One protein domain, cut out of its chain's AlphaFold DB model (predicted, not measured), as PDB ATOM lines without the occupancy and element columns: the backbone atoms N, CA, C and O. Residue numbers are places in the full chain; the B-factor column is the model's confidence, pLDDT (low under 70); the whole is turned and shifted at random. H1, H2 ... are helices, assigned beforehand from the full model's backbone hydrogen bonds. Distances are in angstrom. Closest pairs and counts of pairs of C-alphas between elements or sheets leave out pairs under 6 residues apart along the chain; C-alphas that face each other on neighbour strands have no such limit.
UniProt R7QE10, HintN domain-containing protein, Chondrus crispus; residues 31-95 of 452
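AT A GLANCE: This is residues 31 to 95 of the 452 residues of the protein "HintN domain-containing protein" of Chondrus crispus (UniProt R7QE10). Three helices run up and down along the long axis, well spaced, with the longest, H2, at the corner of an open V and H1 and H3 on its two arms. The printed part has 65 residues with three named helices, in the order H1, H2, H3, and no named strand; the class is all helix. It is compact, with a radius of gyration of the C-alphas of 12.4 A, and elongated, spanning 33 by 22 by 16 A.

IN THESE COORDINATES: Find C-alpha 58 at (18.947, 5.529, 49.783); from there H2, residues 58 to 79, runs 31.2 A to C-alpha 79 at (19.944, -11.759, 23.846). Look before it for H1, residues 35 to 48, 20.0 A long, and after it for H3, residues 86 to 95, 14.1 A long, which ends at C-alpha 95 at (11.029, 9.034, 41.541).

HOW THE PARTS SIT: H2 and H1 are close but not clearly touching; their closest C-alphas, of Leu 79 and Cys 35, are 7.2 A apart. They run opposite ways at a shallow tilt of 11 degrees. H2 and H3 are also close but not clearly touching, with the closest C-alphas, of Tyr 65 and Tyr 93, 6.8 A apart. They run opposite ways at a shallow tilt of 16 degrees. H1 and H3 are apart. In H1, H2 and H3 every O i to N i+4 pair is within hydrogen-bond range.

THE WHOLE: The farthest C-alphas, of Gly 55 and Gly 80, are 35.4 A apart. The printed part has no cut, and both links are short. Residues 43 to 50, of which 43 to 48 belong to H1, stand free. Look for pLDDT under 70 at residues 48 to 56, 74, 82 to 90 and 92.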
ATOM      1  N   THR A  31      21.585 -20.256  35.983       71.12
ATOM      2  CA  THR A  31      21.880 -20.103  34.558       71.12
ATOM      3  C   THR A  31      20.717 -19.382  33.891       71.12
ATOM      4  O   THR A  31      19.573 -19.811  34.005       71.12
ATOM      5  N   VAL A  32      21.009 -18.279  33.204       74.44
ATOM      6  CA  VAL A  32      20.020 -17.526  32.428       74.44
ATOM      7  C   VAL A  32      20.235 -17.882  30.963       74.44
ATOM      8  O   VAL A  32      21.274 -17.551  30.390       74.44
ATOM      9  N   THR A  33      19.290 -18.612  30.366       78.69
ATOM     10  CA  THR A  33      19.424 -19.116  28.985       78.69
ATOM     11  C   THR A  33      18.407 -18.531  28.011       78.69
ATOM     12  O   THR A  33      18.534 -18.718  26.801       78.69
ATOM     13  N   SER A  34      17.421 -17.791  28.516       82.69
ATOM     14  CA  SER A  34      16.365 -17.156  27.730       82.69
ATOM     15  C   SER A  34      15.903 -15.837  28.361       82.69
ATOM     16  O   SER A  34      16.200 -15.552  29.522       82.69
ATOM     17  N   CYS A  35      15.148 -15.036  27.598       77.94
ATOM     18  CA  CYS A  35      14.510 -13.826  28.124       77.94
ATOM     19  C   CYS A  35      13.559 -14.156  29.288       77.94
ATOM     20  O   CYS A  35      13.531 -13.426  30.274       77.94
ATOM     21  N   ASP A  36      12.827 -15.271  29.204       77.62
ATOM     22  CA  ASP A  36      11.882 -15.694  30.242       77.62
ATOM     23  C   ASP A  36      12.603 -16.122  31.529       77.62
ATOM     24  O   ASP A  36      12.159 -15.765  32.621       77.62
ATOM     25  N   ASP A  37      13.755 -16.798  31.416       78.81
ATOM     26  CA  ASP A  37      14.598 -17.132  32.575       78.81
ATOM     27  C   ASP A  37      15.064 -15.858  33.280       78.81
ATOM     28  O   ASP A  37      15.007 -15.761  34.507       78.81
ATOM     29  N   TRP A  38      15.494 -14.859  32.503       81.44
ATOM     30  CA  TRP A  38      15.943 -13.583  33.047       81.44
ATOM     31  C   TRP A  38      14.799 -12.852  33.750       81.44
ATOM     32  O   TRP A  38      14.947 -12.462  34.906       81.44
ATOM     33  N   VAL A  39      13.640 -12.726  33.094       78.00
ATOM     34  CA  VAL A  39      12.444 -12.097  33.673       78.00
ATOM     35  C   VAL A  39      12.005 -12.833  34.942       78.00
ATOM     36  O   VAL A  39      11.601 -12.191  35.909       78.00
ATOM     37  N   SER A  40      12.120 -14.163  34.985       78.56
ATOM     38  CA  SER A  40      11.798 -14.957  36.173       78.56
ATOM     39  C   SER A  40      12.770 -14.700  37.326       78.56
ATOM     40  O   SER A  40      12.319 -14.486  38.449       78.56
ATOM     41  N   VAL A  41      14.084 -14.697  37.074       79.69
ATOM     42  CA  VAL A  41      15.105 -14.382  38.095       79.69
ATOM     43  C   VAL A  41      14.925 -12.956  38.601       79.69
ATOM     44  O   VAL A  41      14.975 -12.705  39.803       79.69
ATOM     45  N   TYR A  42      14.661 -12.030  37.686       76.62
ATOM     46  CA  TYR A  42      14.439 -10.627  37.984       76.62
ATOM     47  C   TYR A  42      13.186 -10.414  38.843       76.62
ATOM     48  O   TYR A  42      13.253  -9.747  39.872       76.62
ATOM     49  N   ASN A  43      12.049 -11.008  38.465       76.75
ATOM     50  CA  ASN A  43      10.801 -10.906  39.226       76.75
ATOM     51  C   ASN A  43      10.906 -11.581  40.597       76.75
ATOM     52  O   ASN A  43      10.386 -11.046  41.574       76.75
ATOM     53  N   ASP A  44      11.588 -12.725  40.689       79.81
ATOM     54  CA  ASP A  44      11.862 -13.393  41.963       79.81
ATOM     55  C   ASP A  44      12.710 -12.496  42.876       79.81
ATOM     56  O   ASP A  44      12.330 -12.257  44.023       79.81
ATOM     57  N   TYR A  45      13.791 -11.910  42.350       73.00
ATOM     58  CA  TYR A  45      14.628 -10.961  43.085       73.00
ATOM     59  C   TYR A  45      13.817  -9.742  43.542       73.00
ATOM     60  O   TYR A  45      13.802  -9.412  44.726       73.00
ATOM     61  N   TRP A  46      13.047  -9.131  42.644       70.50
ATOM     62  CA  TRP A  46      12.206  -7.978  42.962       70.50
ATOM     63  C   TRP A  46      11.142  -8.288  44.024       70.50
ATOM     64  O   TRP A  46      10.934  -7.508  44.952       70.50
ATOM     65  N   SER A  47      10.494  -9.453  43.938       71.38
ATOM     66  CA  SER A  47       9.472  -9.881  44.902       71.38
ATOM     67  C   SER A  47      10.022 -10.093  46.315       71.38
ATOM     68  O   SER A  47       9.271  -9.988  47.286       71.38
ATOM     69  N   LYS A  48      11.331 -10.353  46.437       69.25
ATOM     70  CA  LYS A  48      12.042 -10.508  47.712       69.25
ATOM     71  C   LYS A  48      12.455  -9.174  48.330       69.25
ATOM     72  O   LYS A  48      12.631  -9.113  49.545       69.25
ATOM     73  N   PHE A  49      12.525  -8.108  47.534       67.19
ATOM     74  CA  PHE A  49      12.852  -6.755  47.990       67.19
ATOM     75  C   PHE A  49      11.747  -5.743  47.639       67.19
ATOM     76  O   PHE A  49      12.025  -4.704  47.043       67.19
ATOM     77  N   PRO A  50      10.478  -5.989  48.029       57.31
ATOM     78  CA  PRO A  50       9.358  -5.133  47.639       57.31
ATOM     79  C   PRO A  50       9.423  -3.739  48.279       57.31
ATOM     80  O   PRO A  50       8.679  -2.847  47.882       57.31
ATOM     81  N   GLN A  51      10.286  -3.554  49.284       58.78
ATOM     82  CA  GLN A  51      10.496  -2.289  49.973       58.78
ATOM     83  C   GLN A  51      11.988  -2.090  50.218       58.78
ATOM     84  O   GLN A  51      12.561  -2.693  51.125       58.78
ATOM     85  N   CYS A  52      12.604  -1.204  49.442       58.56
ATOM     86  CA  CYS A  52      13.989  -0.759  49.607       58.56
ATOM     87  C   CYS A  52      14.180   0.115  50.879       58.56
ATOM     88  O   CYS A  52      14.911   1.091  50.872       58.56
ATOM     89  N   HIS A  53      13.492  -0.214  51.984       52.81
ATOM     90  CA  HIS A  53      13.489   0.533  53.252       52.81
ATOM     91  C   HIS A  53      13.863  -0.300  54.483       52.81
ATOM     92  O   HIS A  53      14.044   0.256  55.562       52.81
ATOM     93  N   ARG A  54      14.009  -1.628  54.382       48.75
ATOM     94  CA  ARG A  54      14.454  -2.436  55.532       48.75
ATOM     95  C   ARG A  54      15.958  -2.671  55.490       48.75
ATOM     96  O   ARG A  54      16.410  -3.784  55.252       48.75
ATOM     97  N   GLY A  55      16.703  -1.597  55.748       62.84
ATOM     98  CA  GLY A  55      18.122  -1.659  56.108       62.84
ATOM     99  C   GLY A  55      19.123  -1.289  55.017       62.84
ATOM    100  O   GLY A  55      20.311  -1.272  55.318       62.84
ATOM    101  N   LEU A  56      18.675  -0.971  53.799       69.00
ATOM    102  CA  LEU A  56      19.528  -0.331  52.795       69.00
ATOM    103  C   LEU A  56      19.357   1.187  52.869       69.00
ATOM    104  O   LEU A  56      18.237   1.678  53.031       69.00
ATOM    105  N   SER A  57      20.461   1.923  52.765       81.00
ATOM    106  CA  SER A  57      20.421   3.375  52.605       81.00
ATOM    107  C   SER A  57      19.857   3.750  51.230       81.00
ATOM    108  O   SER A  57      19.877   2.950  50.292       81.00
ATOM    109  N   THR A  58      19.386   4.991  51.082       77.62
ATOM    110  CA  THR A  58      18.947   5.529  49.783       77.62
ATOM    111  C   THR A  58      20.025   5.347  48.709       77.62
ATOM    112  O   THR A  58      19.708   4.916  47.603       77.62
ATOM    113  N   THR A  59      21.298   5.571  49.055       76.25
ATOM    114  CA  THR A  59      22.455   5.358  48.169       76.25
ATOM    115  C   THR A  59      22.561   3.906  47.707       76.25
ATOM    116  O   THR A  59      22.573   3.651  46.508       76.25
ATOM    117  N   GLN A  60      22.514   2.946  48.634       75.25
ATOM    118  CA  GLN A  60      22.593   1.513  48.315       75.25
ATOM    119  C   GLN A  60      21.427   1.042  47.441       75.25
ATOM    120  O   GLN A  60      21.585   0.190  46.568       75.25
ATOM    121  N   CYS A  61      20.238   1.607  47.652       78.50
ATOM    122  CA  CYS A  61      19.102   1.355  46.776       78.50
ATOM    123  C   CYS A  61      19.358   1.885  45.363       78.50
ATOM    124  O   CYS A  61      19.100   1.169  44.397       78.50
ATOM    125  N   CYS A  62      19.894   3.097  45.223       80.69
ATOM    126  CA  CYS A  62      20.195   3.681  43.917       80.69
ATOM    127  C   CYS A  62      21.318   2.946  43.173       80.69
ATOM    128  O   CYS A  62      21.179   2.716  41.974       80.69
ATOM    129  N   GLU A  63      22.357   2.486  43.871       76.56
ATOM    130  CA  GLU A  63      23.399   1.611  43.311       76.56
ATOM    131  C   GLU A  63      22.817   0.293  42.791       76.56
ATOM    132  O   GLU A  63      23.135  -0.150  41.685       76.56
ATOM    133  N   LEU A  64      21.912  -0.326  43.559       75.50
ATOM    134  CA  LEU A  64      21.238  -1.549  43.137       75.50
ATOM    135  C   LEU A  64      20.382  -1.310  41.883       75.50
ATOM    136  O   LEU A  64      20.402  -2.130  40.965       75.50
ATOM    137  N   TYR A  65      19.666  -0.184  41.810       79.12
ATOM    138  CA  TYR A  65      18.905   0.184  40.615       79.12
ATOM    139  C   TYR A  65      19.799   0.429  39.396       79.12
ATOM    140  O   TYR A  65      19.448  -0.011  38.301       79.12
ATOM    141  N   ASP A  66      20.944   1.090  39.566       76.44
ATOM    142  CA  ASP A  66      21.902   1.334  38.486       76.44
ATOM    143  C   ASP A  66      22.509   0.021  37.963       76.44
ATOM    144  O   ASP A  66      22.550  -0.220  36.753       76.44
ATOM    145  N   LEU A  67      22.875  -0.896  38.866       74.88
ATOM    146  CA  LEU A  67      23.319  -2.243  38.505       74.88
ATOM    147  C   LEU A  67      22.241  -2.994  37.709       74.88
ATOM    148  O   LEU A  67      22.542  -3.672  36.721       74.88
ATOM    149  N   MET A  68      20.975  -2.860  38.113       76.44
ATOM    150  CA  MET A  68      19.847  -3.479  37.423       76.44
ATOM    151  C   MET A  68      19.622  -2.868  36.030       76.44
ATOM    152  O   MET A  68      19.488  -3.641  35.080       76.44
ATOM    153  N   ASP A  69      19.660  -1.540  35.862       77.44
ATOM    154  CA  ASP A  69      19.562  -0.877  34.544       77.44
ATOM    155  C   ASP A  69      20.697  -1.312  33.606       77.44
ATOM    156  O   ASP A  69      20.461  -1.701  32.459       77.44
ATOM    157  N   LYS A  70      21.934  -1.346  34.117       76.25
ATOM    158  CA  LYS A  70      23.101  -1.835  33.369       76.25
ATOM    159  C   LYS A  70      22.925  -3.290  32.944       76.25
ATOM    160  O   LYS A  70      23.175  -3.617  31.784       76.25
ATOM    161  N   SER A  71      22.435  -4.155  33.839       75.88
ATOM    162  CA  SER A  71      22.168  -5.559  33.507       75.88
ATOM    163  C   SER A  71      21.138  -5.686  32.383       75.88
ATOM    164  O   SER A  71      21.367  -6.425  31.428       75.88
ATOM    165  N   ILE A  72      20.060  -4.897  32.429       76.12
ATOM    166  CA  ILE A  72      19.008  -4.889  31.410       76.12
ATOM    167  C   ILE A  72      19.595  -4.572  30.033       76.12
ATOM    168  O   ILE A  72      19.362  -5.321  29.087       76.12
ATOM    169  N   ARG A  73      20.428  -3.530  29.920       73.88
ATOM    170  CA  ARG A  73      21.065  -3.143  28.645       73.88
ATOM    171  C   ARG A  73      21.980  -4.232  28.082       73.88
ATOM    172  O   ARG A  73      22.018  -4.446  26.866       73.88
ATOM    173  N   ILE A  74      22.706  -4.941  28.947       69.94
ATOM    174  CA  ILE A  74      23.540  -6.083  28.542       69.94
ATOM    175  C   ILE A  74      22.660  -7.198  27.970       69.94
ATOM    176  O   ILE A  74      22.990  -7.770  26.933       69.94
ATOM    177  N   PHE A  75      21.517  -7.489  28.591       71.75
ATOM    178  CA  PHE A  75      20.607  -8.522  28.100       71.75
ATOM    179  C   PHE A  75      19.871  -8.120  26.817       71.75
ATOM    180  O   PHE A  75      19.757  -8.951  25.916       71.75
ATOM    181  N   GLU A  76      19.438  -6.865  26.673       74.31
ATOM    182  CA  GLU A  76      18.833  -6.386  25.421       74.31
ATOM    183  C   GLU A  76      19.821  -6.498  24.252       74.31
ATOM    184  O   GLU A  76      19.475  -7.012  23.187       74.31
ATOM    185  N   SER A  77      21.080  -6.104  24.470       71.81
ATOM    186  CA  SER A  77      22.132  -6.181  23.450       71.81
ATOM    187  C   SER A  77      22.601  -7.612  23.156       71.81
ATOM    188  O   SER A  77      22.839  -7.942  21.995       71.81
ATOM    189  N   SER A  78      22.699  -8.476  24.170       70.38
ATOM    190  CA  SER A  78      23.270  -9.826  24.023       70.38
ATOM    191  C   SER A  78      22.242 -10.880  23.611       70.38
ATOM    192  O   SER A  78      22.561 -11.792  22.848       70.38
ATOM    193  N   LEU A  79      21.006 -10.779  24.107       73.56
ATOM    194  CA  LEU A  79      19.944 -11.759  23.846       73.56
ATOM    195  C   LEU A  79      18.895 -11.257  22.843       73.56
ATOM    196  O   LEU A  79      18.064 -12.047  22.394       73.56
ATOM    197  N   GLY A  80      18.920  -9.972  22.469       78.00
ATOM    198  CA  GLY A  80      17.898  -9.373  21.604       78.00
ATOM    199  C   GLY A  80      16.509  -9.348  22.250       78.00
ATOM    200  O   GLY A  80      15.504  -9.297  21.540       78.00
ATOM    201  N   CYS A  81      16.445  -9.443  23.581       74.94
ATOM    202  CA  CYS A  81      15.206  -9.304  24.332       74.94
ATOM    203  C   CYS A  81      14.763  -7.839  24.290       74.94
ATOM    204  O   CYS A  81      15.588  -6.945  24.437       74.94
ATOM    205  N   VAL A  82      13.464  -7.591  24.130       69.25
ATOM    206  CA  VAL A  82      12.877  -6.262  24.340       69.25
ATOM    207  C   VAL A  82      12.181  -6.302  25.688       69.25
ATOM    208  O   VAL A  82      11.189  -7.016  25.846       69.25
ATOM    209  N   VAL A  83      12.700  -5.577  26.676       68.25
ATOM    210  CA  VAL A  83      12.084  -5.545  28.005       68.25
ATOM    211  C   VAL A  83      10.968  -4.499  27.985       68.25
ATOM    212  O   VAL A  83      11.186  -3.301  28.145       68.25
ATOM    213  N   THR A  84       9.725  -4.948  27.798       56.12
ATOM    214  CA  THR A  84       8.551  -4.077  27.577       56.12
ATOM    215  C   THR A  84       8.094  -3.273  28.801       56.12
ATOM    216  O   THR A  84       7.044  -2.643  28.758       56.12
ATOM    217  N   ASN A  85       8.860  -3.281  29.896       62.78
ATOM    218  CA  ASN A  85       8.549  -2.555  31.129       62.78
ATOM    219  C   ASN A  85       9.648  -1.565  31.558       62.78
ATOM    220  O   ASN A  85       9.561  -1.010  32.650       62.78
ATOM    221  N   LEU A  86      10.659  -1.305  30.709       66.00
ATOM    222  CA  LEU A  86      11.766  -0.379  31.006       66.00
ATOM    223  C   LEU A  86      11.288   1.000  31.474       66.00
ATOM    224  O   LEU A  86      11.876   1.593  32.370       66.00
ATOM    225  N   GLN A  87      10.207   1.503  30.877       65.31
ATOM    226  CA  GLN A  87       9.678   2.824  31.191       65.31
ATOM    227  C   GLN A  87       9.140   2.908  32.626       65.31
ATOM    228  O   GLN A  87       9.434   3.870  33.329       65.31
ATOM    229  N   VAL A  88       8.462   1.861  33.106       67.19
ATOM    230  CA  VAL A  88       7.996   1.780  34.501       67.19
ATOM    231  C   VAL A  88       9.183   1.743  35.472       67.19
ATOM    232  O   VAL A  88       9.110   2.318  36.558       67.19
ATOM    233  N   PHE A  89      10.296   1.111  35.084       67.19
ATOM    234  CA  PHE A  89      11.529   1.118  35.879       67.19
ATOM    235  C   PHE A  89      12.197   2.489  35.898       67.19
ATOM    236  O   PHE A  89      12.530   2.981  36.974       67.19
ATOM    237  N   ALA A  90      12.343   3.128  34.737       66.88
ATOM    238  CA  ALA A  90      12.933   4.455  34.620       66.88
ATOM    239  C   ALA A  90      12.145   5.500  35.426       66.88
ATOM    240  O   ALA A  90      12.749   6.328  36.105       66.88
ATOM    241  N   GLU A  91      10.811   5.425  35.416       71.25
ATOM    242  CA  GLU A  91       9.935   6.302  36.200       71.25
ATOM    243  C   GLU A  91      10.100   6.084  37.712       71.25
ATOM    244  O   GLU A  91      10.205   7.050  38.467       71.25
ATOM    245  N   ARG A  92      10.196   4.828  38.170       68.88
ATOM    246  CA  ARG A  92      10.408   4.507  39.595       68.88
ATOM    247  C   ARG A  92      11.804   4.877  40.083       68.88
ATOM    248  O   ARG A  92      11.933   5.450  41.162       68.88
ATOM    249  N   TYR A  93      12.832   4.597  39.284       73.00
ATOM    250  CA  TYR A  93      14.197   5.034  39.565       73.00
ATOM    251  C   TYR A  93      14.272   6.558  39.630       73.00
ATOM    252  O   TYR A  93      14.839   7.108  40.567       73.00
ATOM    253  N   ALA A  94      13.644   7.260  38.684       70.94
ATOM    254  CA  ALA A  94      13.614   8.715  38.705       70.94
ATOM    255  C   ALA A  94      12.910   9.256  39.960       70.94
ATOM    256  O   ALA A  94      13.426  10.176  40.596       70.94
ATOM    257  N   ALA A  95      11.786   8.648  40.354       70.62
ATOM    258  CA  ALA A  95      11.029   9.034  41.541       70.62
ATOM    259  C   ALA A  95      11.795   8.816  42.859       70.62
ATOM    260  O   ALA A  95      11.634   9.607  43.785       70.62
TER     261      ALA A  95